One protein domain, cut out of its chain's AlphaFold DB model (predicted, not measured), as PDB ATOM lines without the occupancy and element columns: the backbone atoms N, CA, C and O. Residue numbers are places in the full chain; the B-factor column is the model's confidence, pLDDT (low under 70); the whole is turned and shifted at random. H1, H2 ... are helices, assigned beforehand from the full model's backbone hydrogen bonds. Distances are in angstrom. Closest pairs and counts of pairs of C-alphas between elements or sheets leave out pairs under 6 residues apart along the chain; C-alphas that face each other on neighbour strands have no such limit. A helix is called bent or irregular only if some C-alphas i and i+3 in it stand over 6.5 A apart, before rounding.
ATOM      1  N   GLU A 172      31.372 -46.566  33.262       96.94
ATOM      2  CA  GLU A 172      30.125 -46.711  32.498       96.94
ATOM      3  C   GLU A 172      28.917 -46.855  33.429       96.94
ATOM      4  O   GLU A 172      27.902 -46.185  33.239       96.94
ATOM      5  N   TYR A 173      29.032 -47.689  34.464       97.50
ATOM      6  CA  TYR A 173      27.982 -47.855  35.464       97.50
ATOM      7  C   TYR A 173      27.623 -46.525  36.139       97.50
ATOM      8  O   TYR A 173      26.453 -46.153  36.205       97.50
ATOM      9  N   THR A 174      28.638 -45.786  36.595       96.31
ATOM     10  CA  THR A 174      28.456 -44.496  37.275       96.31
ATOM     11  C   THR A 174      27.767 -43.478  36.366       96.31
ATOM     12  O   THR A 174      26.832 -42.799  36.796       96.31
ATOM     13  N   ASP A 175      28.183 -43.398  35.102       97.00
ATOM     14  CA  ASP A 175      27.596 -42.490  34.117       97.00
ATOM     15  C   ASP A 175      26.123 -42.831  33.861       97.00
ATOM     16  O   ASP A 175      25.258 -41.953  33.922       97.00
ATOM     17  N   LEU A 176      25.806 -44.114  33.667       97.50
ATOM     18  CA  LEU A 176      24.431 -44.562  33.446       97.50
ATOM     19  C   LEU A 176      23.532 -44.313  34.664       97.50
ATOM     20  O   LEU A 176      22.395 -43.864  34.492       97.50
ATOM     21  N   VAL A 177      24.025 -44.560  35.883       97.00
ATOM     22  CA  VAL A 177      23.289 -44.249  37.119       97.00
ATOM     23  C   VAL A 177      22.991 -42.754  37.187       97.00
ATOM     24  O   VAL A 177      21.829 -42.378  37.348       97.00
ATOM     25  N   ASN A 178      23.992 -41.897  36.976       96.31
ATOM     26  CA  ASN A 178      23.805 -40.446  36.979       96.31
ATOM     27  C   ASN A 178      22.779 -39.995  35.930       96.31
ATOM     28  O   ASN A 178      21.885 -39.203  36.238       96.31
ATOM     29  N   GLU A 179      22.851 -40.529  34.709       97.44
ATOM     30  CA  GLU A 179      21.862 -40.264  33.660       97.44
ATOM     31  C   GLU A 179      20.447 -40.675  34.086       97.44
ATOM     32  O   GLU A 179      19.513 -39.887  33.926       97.44
ATOM     33  N   SER A 180      20.275 -41.865  34.674       98.06
ATOM     34  CA  SER A 180      18.962 -42.342  35.136       98.06
ATOM     35  C   SER A 180      18.372 -41.452  36.237       98.06
ATOM     36  O   SER A 180      17.186 -41.123  36.207       98.06
ATOM     37  N   VAL A 181      19.211 -40.970  37.159       97.50
ATOM     38  CA  VAL A 181      18.836 -40.017  38.212       97.50
ATOM     39  C   VAL A 181      18.394 -38.684  37.598       97.50
ATOM     40  O   VAL A 181      17.399 -38.093  38.025       97.50
ATOM     41  N   HIS A 182      19.097 -38.196  36.574       97.56
ATOM     42  CA  HIS A 182      18.699 -36.986  35.853       97.56
ATOM     43  C   HIS A 182      17.374 -37.158  35.097       97.56
ATOM     44  O   HIS A 182      16.533 -36.257  35.159       97.56
ATOM     45  N   MET A 183      17.161 -38.306  34.448       97.81
ATOM     46  CA  MET A 183      15.897 -38.642  33.784       97.81
ATOM     47  C   MET A 183      14.738 -38.678  34.781       97.81
ATOM     48  O   MET A 183      13.719 -38.028  34.560       97.81
ATOM     49  N   ALA A 184      14.913 -39.346  35.922       97.56
ATOM     50  CA  ALA A 184      13.893 -39.413  36.962       97.56
ATOM     51  C   ALA A 184      13.538 -38.028  37.528       97.56
ATOM     52  O   ALA A 184      12.363 -37.715  37.696       97.56
ATOM     53  N   ARG A 185      14.526 -37.145  37.743       97.69
ATOM     54  CA  ARG A 185      14.271 -35.746  38.146       97.69
ATOM     55  C   ARG A 185      13.464 -34.970  37.105       97.69
ATOM     56  O   ARG A 185      12.651 -34.124  37.475       97.69
ATOM     57  N   ALA A 186      13.725 -35.195  35.819       97.62
ATOM     58  CA  ALA A 186      12.971 -34.556  34.744       97.62
ATOM     59  C   ALA A 186      11.523 -35.071  34.702       97.62
ATOM     60  O   ALA A 186      10.603 -34.260  34.618       97.62
ATOM     61  N   LEU A 187      11.330 -36.385  34.857       96.50
ATOM     62  CA  LEU A 187      10.012 -37.020  34.923       96.50
ATOM     63  C   LEU A 187       9.190 -36.515  36.111       96.50
ATOM     64  O   LEU A 187       8.060 -36.087  35.908       96.50
ATOM     65  N   VAL A 188       9.768 -36.463  37.316       97.19
ATOM     66  CA  VAL A 188       9.117 -35.893  38.511       97.19
ATOM     67  C   VAL A 188       8.587 -34.484  38.223       97.19
ATOM     68  O   VAL A 188       7.414 -34.205  38.437       97.19
ATOM     69  N   LYS A 189       9.413 -33.602  37.642       96.88
ATOM     70  CA  LYS A 189       8.994 -32.230  37.295       96.88
ATOM     71  C   LYS A 189       7.882 -32.180  36.249       96.88
ATOM     72  O   LYS A 189       7.059 -31.270  36.288       96.88
ATOM     73  N   GLN A 190       7.899 -33.100  35.288       96.50
ATOM     74  CA  GLN A 190       6.907 -33.162  34.219       96.50
ATOM     75  C   GLN A 190       5.561 -33.704  34.718       96.50
ATOM     76  O   GLN A 190       4.521 -33.223  34.276       96.50
ATOM     77  N   LEU A 191       5.584 -34.684  35.623       94.88
ATOM     78  CA  LEU A 191       4.414 -35.456  36.045       94.88
ATOM     79  C   LEU A 191       3.765 -34.955  37.345       94.88
ATOM     80  O   LEU A 191       2.664 -35.388  37.659       94.88
ATOM     81  N   VAL A 192       4.380 -34.007  38.066       94.38
ATOM     82  CA  VAL A 192       3.917 -33.524  39.390       94.38
ATOM     83  C   VAL A 192       2.470 -33.004  39.440       94.38
ATOM     84  O   VAL A 192       1.876 -32.958  40.509       94.38
ATOM     85  N   ASN A 193       1.895 -32.593  38.306       94.38
ATOM     86  CA  ASN A 193       0.516 -32.086  38.235       94.38
ATOM     87  C   ASN A 193      -0.478 -33.103  37.647       94.38
ATOM     88  O   ASN A 193      -1.623 -32.739  37.382       94.38
ATOM     89  N   ASP A 194      -0.042 -34.333  37.375       95.00
ATOM     90  CA  ASP A 194      -0.890 -35.393  36.836       95.00
ATOM     91  C   ASP A 194      -1.240 -36.393  37.943       95.00
ATOM     92  O   ASP A 194      -0.404 -37.193  38.369       95.00
ATOM     93  N   ASP A 195      -2.507 -36.372  38.373       95.62
ATOM     94  CA  ASP A 195      -3.024 -37.213  39.457       95.62
ATOM     95  C   ASP A 195      -2.770 -38.714  39.241       95.62
ATOM     96  O   ASP A 195      -2.661 -39.471  40.211       95.62
ATOM     97  N   LYS A 196      -2.629 -39.160  37.983       95.00
ATOM     98  CA  LYS A 196      -2.294 -40.551  37.645       95.00
ATOM     99  C   LYS A 196      -0.919 -40.964  38.196       95.00
ATOM    100  O   LYS A 196      -0.709 -42.143  38.493       95.00
ATOM    101  N   TYR A 197       0.015 -40.023  38.327       96.06
ATOM    102  CA  TYR A 197       1.420 -40.278  38.653       96.06
ATOM    103  C   TYR A 197       1.843 -39.760  40.033       96.06
ATOM    104  O   TYR A 197       3.037 -39.771  40.334       96.06
ATOM    105  N   ASN A 198       0.906 -39.366  40.902       95.75
ATOM    106  CA  ASN A 198       1.234 -38.881  42.249       95.75
ATOM    107  C   ASN A 198       2.074 -39.902  43.040       95.75
ATOM    108  O   ASN A 198       3.145 -39.561  43.537       95.75
ATOM    109  N   SER A 199       1.672 -41.179  43.052       95.94
ATOM    110  CA  SER A 199       2.417 -42.244  43.747       95.94
ATOM    111  C   SER A 199       3.811 -42.493  43.168       95.94
ATOM    112  O   SER A 199       4.742 -42.797  43.907       95.94
ATOM    113  N   LEU A 200       3.970 -42.373  41.845       97.00
ATOM    114  CA  LEU A 200       5.275 -42.485  41.195       97.00
ATOM    115  C   LEU A 200       6.175 -41.310  41.574       97.00
ATOM    116  O   LEU A 200       7.351 -41.508  41.860       97.00
ATOM    117  N   THR A 201       5.623 -40.099  41.561       97.38
ATOM    118  CA  THR A 201       6.359 -38.867  41.846       97.38
ATOM    119  C   THR A 201       6.876 -38.880  43.282       97.38
ATOM    120  O   THR A 201       8.076 -38.712  43.480       97.38
ATOM    121  N   GLU A 202       6.018 -39.200  44.255       97.31
ATOM    122  CA  GLU A 202       6.404 -39.351  45.665       97.31
ATOM    123  C   GLU A 202       7.504 -40.410  45.846       97.31
ATOM    124  O   GLU A 202       8.523 -40.155  46.493       97.31
ATOM    125  N   PHE A 203       7.338 -41.582  45.222       98.12
ATOM    126  CA  PHE A 203       8.327 -42.656  45.289       98.12
ATOM    127  C   PHE A 203       9.680 -42.239  44.692       98.12
ATOM    128  O   PHE A 203      10.726 -42.452  45.308       98.12
ATOM    129  N   LEU A 204       9.689 -41.630  43.502       97.56
ATOM    130  CA  LEU A 204      10.924 -41.185  42.858       97.56
ATOM    131  C   LEU A 204      11.604 -40.064  43.648       97.56
ATOM    132  O   LEU A 204      12.826 -40.078  43.758       97.56
ATOM    133  N   GLU A 205      10.857 -39.116  44.214       97.69
ATOM    134  CA  GLU A 205      11.415 -38.055  45.059       97.69
ATOM    135  C   GLU A 205      12.100 -38.617  46.308       97.69
ATOM    136  O   GLU A 205      13.235 -38.228  46.607       97.69
ATOM    137  N   GLU A 206      11.467 -39.580  46.986       97.56
ATOM    138  CA  GLU A 206      12.071 -40.279  48.123       97.56
ATOM    139  C   GLU A 206      13.385 -40.964  47.715       97.56
ATOM    140  O   GLU A 206      14.423 -40.785  48.359       97.56
ATOM    141  N   ARG A 207      13.371 -41.719  46.610       97.00
ATOM    142  CA  ARG A 207      14.548 -42.454  46.120       97.00
ATOM    143  C   ARG A 207      15.669 -41.527  45.667       97.00
ATOM    144  O   ARG A 207      16.834 -41.774  45.971       97.00
ATOM    145  N   LEU A 208      15.328 -40.428  44.997       96.56
ATOM    146  CA  LEU A 208      16.278 -39.394  44.600       96.56
ATOM    147  C   LEU A 208      16.929 -38.737  45.816       96.56
ATOM    148  O   LEU A 208      18.117 -38.418  45.757       96.56
ATOM    149  N   HIS A 209      16.172 -38.507  46.893       95.69
ATOM    150  CA  HIS A 209      16.701 -37.952  48.134       95.69
ATOM    151  C   HIS A 209      17.717 -38.905  48.772       95.69
ATOM    152  O   HIS A 209      18.874 -38.510  48.926       95.69
ATOM    153  N   ARG A 210      17.338 -40.172  49.005       94.19
ATOM    154  CA  ARG A 210      18.231 -41.207  49.562       94.19
ATOM    155  C   ARG A 210      19.503 -41.392  48.738       94.19
ATOM    156  O   ARG A 210      20.603 -41.385  49.283       94.19
ATOM    157  N   ASN A 211      19.382 -41.463  47.411       92.88
ATOM    158  CA  ASN A 211      20.543 -41.601  46.533       92.88
ATOM    159  C   ASN A 211      21.532 -40.426  46.678       92.88
ATOM    160  O   ASN A 211      22.743 -40.635  46.657       92.88
ATOM    161  N   ASN A 212      21.046 -39.192  46.867       91.75
ATOM    162  CA  ASN A 212      21.927 -38.038  47.095       91.75
ATOM    163  C   ASN A 212      22.600 -38.084  48.474       91.75
ATOM    164  O   ASN A 212      23.763 -37.700  48.587       91.75
ATOM    165  N   GLU A 213      21.896 -38.550  49.508       91.06
ATOM    166  CA  GLU A 213      22.474 -38.748  50.843       91.06
ATOM    167  C   GLU A 213      23.572 -39.823  50.822       91.06
ATOM    168  O   GLU A 213      24.664 -39.608  51.353       91.06
ATOM    169  N   ASN A 214      23.340 -40.940  50.128       88.94
ATOM    170  CA  ASN A 214      24.328 -42.010  49.956       88.94
ATOM    171  C   ASN A 214      25.545 -41.546  49.150       88.94
ATOM    172  O   ASN A 214      26.689 -41.802  49.535       88.94
ATOM    173  N   ALA A 215      25.322 -40.799  48.065       87.19
ATOM    174  CA  ALA A 215      26.404 -40.212  47.281       87.19
ATOM    175  C   ALA A 215      27.281 -39.269  48.127       87.19
ATOM    176  O   ALA A 215      28.496 -39.230  47.944       87.19
ATOM    177  N   ALA A 216      26.685 -38.548  49.083       79.69
ATOM    178  CA  ALA A 216      27.407 -37.654  49.984       79.69
ATOM    179  C   ALA A 216      28.170 -38.380  51.110       79.69
ATOM    180  O   ALA A 216      29.127 -37.817  51.641       79.69
ATOM    181  N   THR A 217      27.757 -39.593  51.495       77.69
ATOM    182  CA  THR A 217      28.240 -40.262  52.719       77.69
ATOM    183  C   THR A 217      29.109 -41.493  52.475       77.69
ATOM    184  O   THR A 217      30.074 -41.683  53.213       77.69
ATOM    185  N   SER A 218      28.811 -42.324  51.470       68.19
ATOM    186  CA  SER A 218      29.473 -43.626  51.290       68.19
ATOM    187  C   SER A 218      30.020 -43.877  49.885       68.19
ATOM    188  O   SER A 218      30.916 -44.702  49.741       68.19
ATOM    189  N   SER A 219      29.539 -43.169  48.849       76.31
ATOM    190  CA  SER A 219      29.939 -43.390  47.440       76.31
ATOM    191  C   SER A 219      29.899 -44.870  46.996       76.31
ATOM    192  O   SER A 219      30.569 -45.245  46.030       76.31
ATOM    193  N   SER A 220      29.136 -45.719  47.695       90.12
ATOM    194  CA  SER A 220      29.044 -47.147  47.393       90.12
ATOM    195  C   SER A 220      28.153 -47.350  46.177       90.12
ATOM    196  O   SER A 220      26.976 -46.987  46.173       90.12
ATOM    197  N   LEU A 221      28.731 -47.942  45.136       92.25
ATOM    198  CA  LEU A 221      28.002 -48.272  43.917       92.25
ATOM    199  C   LEU A 221      27.077 -49.477  44.111       92.25
ATOM    200  O   LEU A 221      26.063 -49.560  43.427       92.25
ATOM    201  N   LEU A 222      27.376 -50.362  45.066       93.31
ATOM    202  CA  LEU A 222      26.464 -51.435  45.451       93.31
ATOM    203  C   LEU A 222      25.176 -50.872  46.068       93.31
ATOM    204  O   LEU A 222      24.089 -51.235  45.637       93.31
ATOM    205  N   LEU A 223      25.279 -49.905  46.987       92.69
ATOM    206  CA  LEU A 223      24.088 -49.241  47.534       92.69
ATOM    207  C   LEU A 223      23.297 -48.491  46.455       92.69
ATOM    208  O   LEU A 223      22.070 -48.469  46.494       92.69
ATOM    209  N   ALA A 224      23.976 -47.896  45.469       93.94
ATOM    210  CA  ALA A 224      23.298 -47.301  44.319       93.94
ATOM    211  C   ALA A 224      22.550 -48.360  43.483       93.94
ATOM    212  O   ALA A 224      21.440 -48.097  43.021       93.94
ATOM    213  N   GLN A 225      23.105 -49.564  43.323       96.06
ATOM    214  CA  GLN A 225      22.402 -50.668  42.669       96.06
ATOM    215  C   GLN A 225      21.129 -51.039  43.436       96.06
ATOM    216  O   GLN A 225      20.041 -51.011  42.865       96.06
ATOM    217  N   GLU A 226      21.252 -51.323  44.730       94.69
ATOM    218  CA  GLU A 226      20.156 -51.848  45.549       94.69
ATOM    219  C   GLU A 226      19.058 -50.801  45.794       94.69
ATOM    220  O   GLU A 226      17.865 -51.054  45.603       94.69
ATOM    221  N   GLU A 227      19.442 -49.596  46.224       94.50
ATOM    222  CA  GLU A 227      18.480 -48.601  46.700       94.50
ATOM    223  C   GLU A 227      17.870 -47.753  45.590       94.50
ATOM    224  O   GLU A 227      16.755 -47.246  45.767       94.50
ATOM    225  N   TRP A 228      18.595 -47.576  44.480       96.44
ATOM    226  CA  TRP A 228      18.136 -46.811  43.327       96.44
ATOM    227  C   TRP A 228      17.742 -47.728  42.174       96.44
ATOM    228  O   TRP A 228      16.566 -47.769  41.816       96.44
ATOM    229  N   VAL A 229      18.690 -48.465  41.591       97.62
ATOM    230  CA  VAL A 229      18.449 -49.169  40.322       97.62
ATOM    231  C   VAL A 229      17.387 -50.253  40.480       97.62
ATOM    232  O   VAL A 229      16.379 -50.221  39.771       97.62
ATOM    233  N   ASP A 230      17.579 -51.174  41.421       97.69
ATOM    234  CA  ASP A 230      16.695 -52.323  41.616       97.69
ATOM    235  C   ASP A 230      15.330 -51.885  42.142       97.69
ATOM    236  O   ASP A 230      14.303 -52.238  41.561       97.69
ATOM    237  N   ALA A 231      15.313 -51.026  43.166       97.62
ATOM    238  CA  ALA A 231      14.076 -50.519  43.750       97.62
ATOM    239  C   ALA A 231      13.205 -49.758  42.734       97.62
ATOM    240  O   ALA A 231      11.989 -49.960  42.685       97.62
ATOM    241  N   VAL A 232      13.801 -48.882  41.913       98.00
ATOM    242  CA  VAL A 232      13.046 -48.120  40.906       98.00
ATOM    243  C   VAL A 232      12.600 -49.030  39.763       98.00
ATOM    244  O   VAL A 232      11.440 -48.970  39.359       98.00
ATOM    245  N   SER A 233      13.479 -49.908  39.278       98.00
ATOM    246  CA  SER A 233      13.172 -50.886  38.226       98.00
ATOM    247  C   SER A 233      12.000 -51.789  38.616       98.00
ATOM    248  O   SER A 233      11.051 -51.949  37.844       98.00
ATOM    249  N   GLU A 234      12.013 -52.337  39.833       98.06
ATOM    250  CA  GLU A 234      10.940 -53.185  40.353       98.06
ATOM    251  C   GLU A 234       9.620 -52.414  40.471       98.06
ATOM    252  O   GLU A 234       8.587 -52.869  39.968       98.06
ATOM    253  N   PHE A 235       9.651 -51.214  41.060       98.06
ATOM    254  CA  PHE A 235       8.457 -50.386  41.221       98.06
ATOM    255  C   PHE A 235       7.797 -50.051  39.876       98.06
ATOM    256  O   PHE A 235       6.574 -50.166  39.739       98.06
ATOM    257  N   LEU A 236       8.596 -49.677  38.872       97.38
ATOM    258  CA  LEU A 236       8.108 -49.371  37.529       97.38
ATOM    259  C   LEU A 236       7.538 -50.609  36.831       97.38
ATOM    260  O   LEU A 236       6.463 -50.534  36.239       97.38
ATOM    261  N   LYS A 237       8.197 -51.766  36.946       96.56
ATOM    262  CA  LYS A 237       7.729 -53.027  36.345       96.56
ATOM    263  C   LYS A 237       6.422 -53.534  36.951       96.56
ATOM    264  O   LYS A 237       5.645 -54.168  36.241       96.56
ATOM    265  N   ILE A 238       6.170 -53.272  38.233       97.50
ATOM    266  CA  ILE A 238       4.936 -53.689  38.913       97.50
ATOM    267  C   ILE A 238       3.780 -52.742  38.588       97.50
ATOM    268  O   ILE A 238       2.687 -53.198  38.257       97.50
ATOM    269  N   ASN A 239       4.012 -51.431  38.679       97.12
ATOM    270  CA  ASN A 239       2.927 -50.447  38.671       97.12
ATOM    271  C   ASN A 239       2.711 -49.775  37.306       97.12
ATOM    272  O   ASN A 239       1.621 -49.272  37.043       97.12
ATOM    273  N   TYR A 240       3.721 -49.777  36.430       95.75
ATOM    274  CA  TYR A 240       3.735 -48.997  35.187       95.75
ATOM    275  C   TYR A 240       4.360 -49.753  34.000       95.75
ATOM    276  O   TYR A 240       4.974 -49.149  33.122       95.75
ATOM    277  N   LYS A 241       4.204 -51.081  33.959       93.50
ATOM    278  CA  LYS A 241       4.841 -51.957  32.960       93.50
ATOM    279  C   LYS A 241       4.623 -51.522  31.505       93.50
ATOM    280  O   LYS A 241       5.550 -51.600  30.705       93.50
ATOM    281  N   ASP A 242       3.406 -51.092  31.185       95.69
ATOM    282  CA  ASP A 242       2.976 -50.764  29.822       95.69
ATOM    283  C   ASP A 242       2.932 -49.242  29.567       95.69
ATOM    284  O   ASP A 242       2.336 -48.791  28.590       95.69
ATOM    285  N   ASP A 243       3.524 -48.428  30.453       95.69
ATOM    286  CA  ASP A 243       3.514 -46.971  30.314       95.69
ATOM    287  C   ASP A 243       4.664 -46.479  29.420       95.69
ATOM    288  O   ASP A 243       5.831 -46.448  29.822       95.69
ATOM    289  N   GLU A 244       4.329 -46.060  28.197       96.38
ATOM    290  CA  GLU A 244       5.305 -45.578  27.212       96.38
ATOM    291  C   GLU A 244       6.097 -44.356  27.697       96.38
ATOM    292  O   GLU A 244       7.259 -44.201  27.321       96.38
ATOM    293  N   THR A 245       5.524 -43.521  28.573       95.00
ATOM    294  CA  THR A 245       6.212 -42.326  29.094       95.00
ATOM    295  C   THR A 245       7.414 -42.673  29.973       95.00
ATOM    296  O   THR A 245       8.329 -41.863  30.114       95.00
ATOM    297  N   LEU A 246       7.438 -43.888  30.533       96.31
ATOM    298  CA  LEU A 246       8.492 -44.381  31.422       96.31
ATOM    299  C   LEU A 246       9.447 -45.358  30.719       96.31
ATOM    300  O   LEU A 246      10.393 -45.847  31.339       96.31
ATOM    301  N   SER A 247       9.224 -45.630  29.428       95.81
ATOM    302  CA  SER A 247       9.998 -46.599  28.642       95.81
ATOM    303  C   SER A 247      11.495 -46.279  28.634       95.81
ATOM    304  O   SER A 247      12.311 -47.169  28.873       95.81
ATOM    305  N   ASP A 248      11.870 -45.009  28.457       96.88
ATOM    306  CA  ASP A 248      13.278 -44.593  28.404       96.88
ATOM    307  C   ASP A 248      14.003 -44.820  29.739       96.88
ATOM    308  O   ASP A 248      15.131 -45.323  29.763       96.88
ATOM    309  N   LEU A 249      13.347 -44.497  30.864       97.06
ATOM    310  CA  LEU A 249      13.904 -44.736  32.196       97.06
ATOM    311  C   LEU A 249      14.026 -46.240  32.469       97.06
ATOM    312  O   LEU A 249      15.078 -46.685  32.923       97.06
ATOM    313  N   ASN A 250      13.004 -47.031  32.129       96.62
ATOM    314  CA  ASN A 250      13.047 -48.489  32.262       96.62
ATOM    315  C   ASN A 250      14.197 -49.107  31.455       96.62
ATOM    316  O   ASN A 250      14.994 -49.866  32.004       96.62
ATOM    317  N   GLN A 251      14.348 -48.730  30.181       96.81
ATOM    318  CA  GLN A 251      15.448 -49.209  29.338       96.81
ATOM    319  C   GLN A 251      16.817 -48.822  29.906       96.81
ATOM    320  O   GLN A 251      17.772 -49.601  29.831       96.81
ATOM    321  N   LYS A 252      16.933 -47.620  30.486       97.81
ATOM    322  CA  LYS A 252      18.167 -47.170  31.135       97.81
ATOM    323  C   LYS A 252      18.493 -48.019  32.363       97.81
ATOM    324  O   LYS A 252      19.633 -48.458  32.482       97.81
ATOM    325  N   LEU A 253      17.514 -48.274  33.231       98.00
ATOM    326  CA  LEU A 253      17.676 -49.114  34.421       98.00
ATOM    327  C   LEU A 253      18.052 -50.551  34.049       98.00
ATOM    328  O   LEU A 253      19.013 -51.082  34.596       98.00
ATOM    329  N   ASP A 254      17.399 -51.136  33.042       97.38
ATOM    330  CA  ASP A 254      17.756 -52.468  32.537       97.38
ATOM    331  C   ASP A 254      19.197 -52.510  32.008       97.38
ATOM    332  O   ASP A 254      19.935 -53.471  32.249       97.38
ATOM    333  N   ARG A 255      19.649 -51.458  31.311       97.75
ATOM    334  CA  ARG A 255      21.049 -51.355  30.881       97.75
ATOM    335  C   ARG A 255      22.004 -51.284  32.073       97.75
ATOM    336  O   ARG A 255      23.034 -51.952  32.030       97.75
ATOM    337  N   ILE A 256      21.678 -50.515  33.113       98.00
ATOM    338  CA  ILE A 256      22.498 -50.424  34.331       98.00
ATOM    339  C   ILE A 256      22.619 -51.800  34.995       98.00
ATOM    340  O   ILE A 256      23.736 -52.247  35.254       98.00
ATOM    341  N   THR A 257      21.501 -52.509  35.180       97.56
ATOM    342  CA  THR A 257      21.488 -53.873  35.730       97.56
ATOM    343  C   THR A 257      22.348 -54.825  34.896       97.56
ATOM    344  O   THR A 257      23.111 -55.611  35.449       97.56
ATOM    345  N   ASN A 258      22.310 -54.733  33.564       97.44
ATOM    346  CA  ASN A 258      23.175 -55.555  32.712       97.44
ATOM    347  C   ASN A 258      24.670 -55.250  32.911       97.44
ATOM    348  O   ASN A 258      25.475 -56.178  32.956       97.44
ATOM    349  N   VAL A 259      25.054 -53.975  33.054       97.31
ATOM    350  CA  VAL A 259      26.449 -53.592  33.347       97.31
ATOM    351  C   VAL A 259      26.878 -54.108  34.723       97.31
ATOM    352  O   VAL A 259      27.990 -54.621  34.851       97.31
ATOM    353  N   PHE A 260      25.998 -54.045  35.727       96.69
ATOM    354  CA  PHE A 260      26.237 -54.637  37.045       96.69
ATOM    355  C   PHE A 260      26.464 -56.155  36.956       96.69
ATOM    356  O   PHE A 260      27.477 -56.657  37.431       96.69
ATOM    357  N   ILE A 261      25.611 -56.889  36.237       96.06
ATOM    358  CA  ILE A 261      25.786 -58.336  36.030       96.06
ATOM    359  C   ILE A 261      27.102 -58.636  35.293       96.06
ATOM    360  O   ILE A 261      27.827 -59.567  35.646       96.06
ATOM    361  N   PHE A 262      27.457 -57.851  34.269       95.88
ATOM    362  CA  PHE A 262      28.744 -58.011  33.583       95.88
ATOM    363  C   PHE A 262      29.931 -57.761  34.508       95.88
ATOM    364  O   PHE A 262      30.961 -58.419  34.364       95.88
ATOM    365  N   LYS A 263      29.783 -56.854  35.475       94.94
ATOM    366  CA  LYS A 263      30.781 -56.590  36.505       94.94
ATOM    367  C   LYS A 263      31.002 -57.799  37.412       94.94
ATOM    368  O   LYS A 263      32.145 -58.222  37.580       94.94
TER     369      LYS A 263
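What this domain is: This is residues 172 to 263 of the 303 residues of an uncharacterized protein of Pontibacter virosus (UniProt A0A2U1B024). Four helices make an up-and-down bundle, each running against the one before it, built as two side-by-side pairs: H1 with H4, and H2 with H3. The two pairs pack on each other at a slant, with H2 and H4 at opposite corners of the bundle and out of each other's reach. The printed part has 92 residues, with four named helices in the order H1, H2, H3, H4 and no named strand; the class is all helix. It is compact, with a radius of gyration of the C-alphas of 12.6 A, and spans 37 by 26 by 19 A.

How they stand to each other: H1, residues 172 to 191, and H2, residues 195 to 217, form a helical hairpin; they touch, closest at the C-alphas of Val 188 and Thr 201, 5.3 A apart, and run opposite ways at a steep tilt of 37 degrees, only just past shallow. H3, residues 221 to 239, forms a second helical hairpin with H2, opposite ways at a shallow tilt of 6 degrees. H2 touches H3 with residues 204 to 214 alone, and the closest C-alphas are those of Arg 207 and Trp 228, 6.3 A apart. H1 and H3 run the same way at a steep tilt of 42 degrees. They only just touch, with 3 pairs of C-alphas within 8 A, the closest those of Val 177 and Val 229 at 7.6 A; H1 does so with residues 174 to 177 alone, H3 with residues 221 to 229 alone. H4, residues 244 to 263, forms a helical hairpin with H3, opposite ways at a steep tilt of 37 degrees, only just past shallow; their closest C-alphas, of Val 229 and Leu 253, are 6.0 A apart. H4 also touches H1, opposite ways at a shallow tilt of 19 degrees, with the C-alphas of Tyr 173 and Ile 256 closest at 6.2 A. H2 and H4 are apart. In H1 every O i to N i+4 pair is within hydrogen-bond range; in H2 17 of 19 are, in H3 13 of 15 and in H4 14 of 16.

Where its parts are: H1 begins at C-alpha 172, (30.125, -46.711, 32.498), and is 28.3 A long from first to last C-alpha. H2, 34.1 A, is irregular, with C-alphas 196 and 199 7.9 A apart. H3, 25.7 A, begins at C-alpha 221, (28.002, -48.272, 43.917), and is only just irregular: C-alphas 227 and 230 are 6.55 A apart. H4, 29.3 A, is irregular, with C-alphas 245 and 248 7.5 A apart, and ends at C-alpha 263, (30.781, -56.590, 36.505).

The domain as a whole: The two C-alphas farthest apart, of Asp 195 and Lys 263, are 39.1 A apart. The printed part has no cut, and the three links between helices are tight. The mean pLDDT of the printed part is 95.2, and residue 218 alone is under 70.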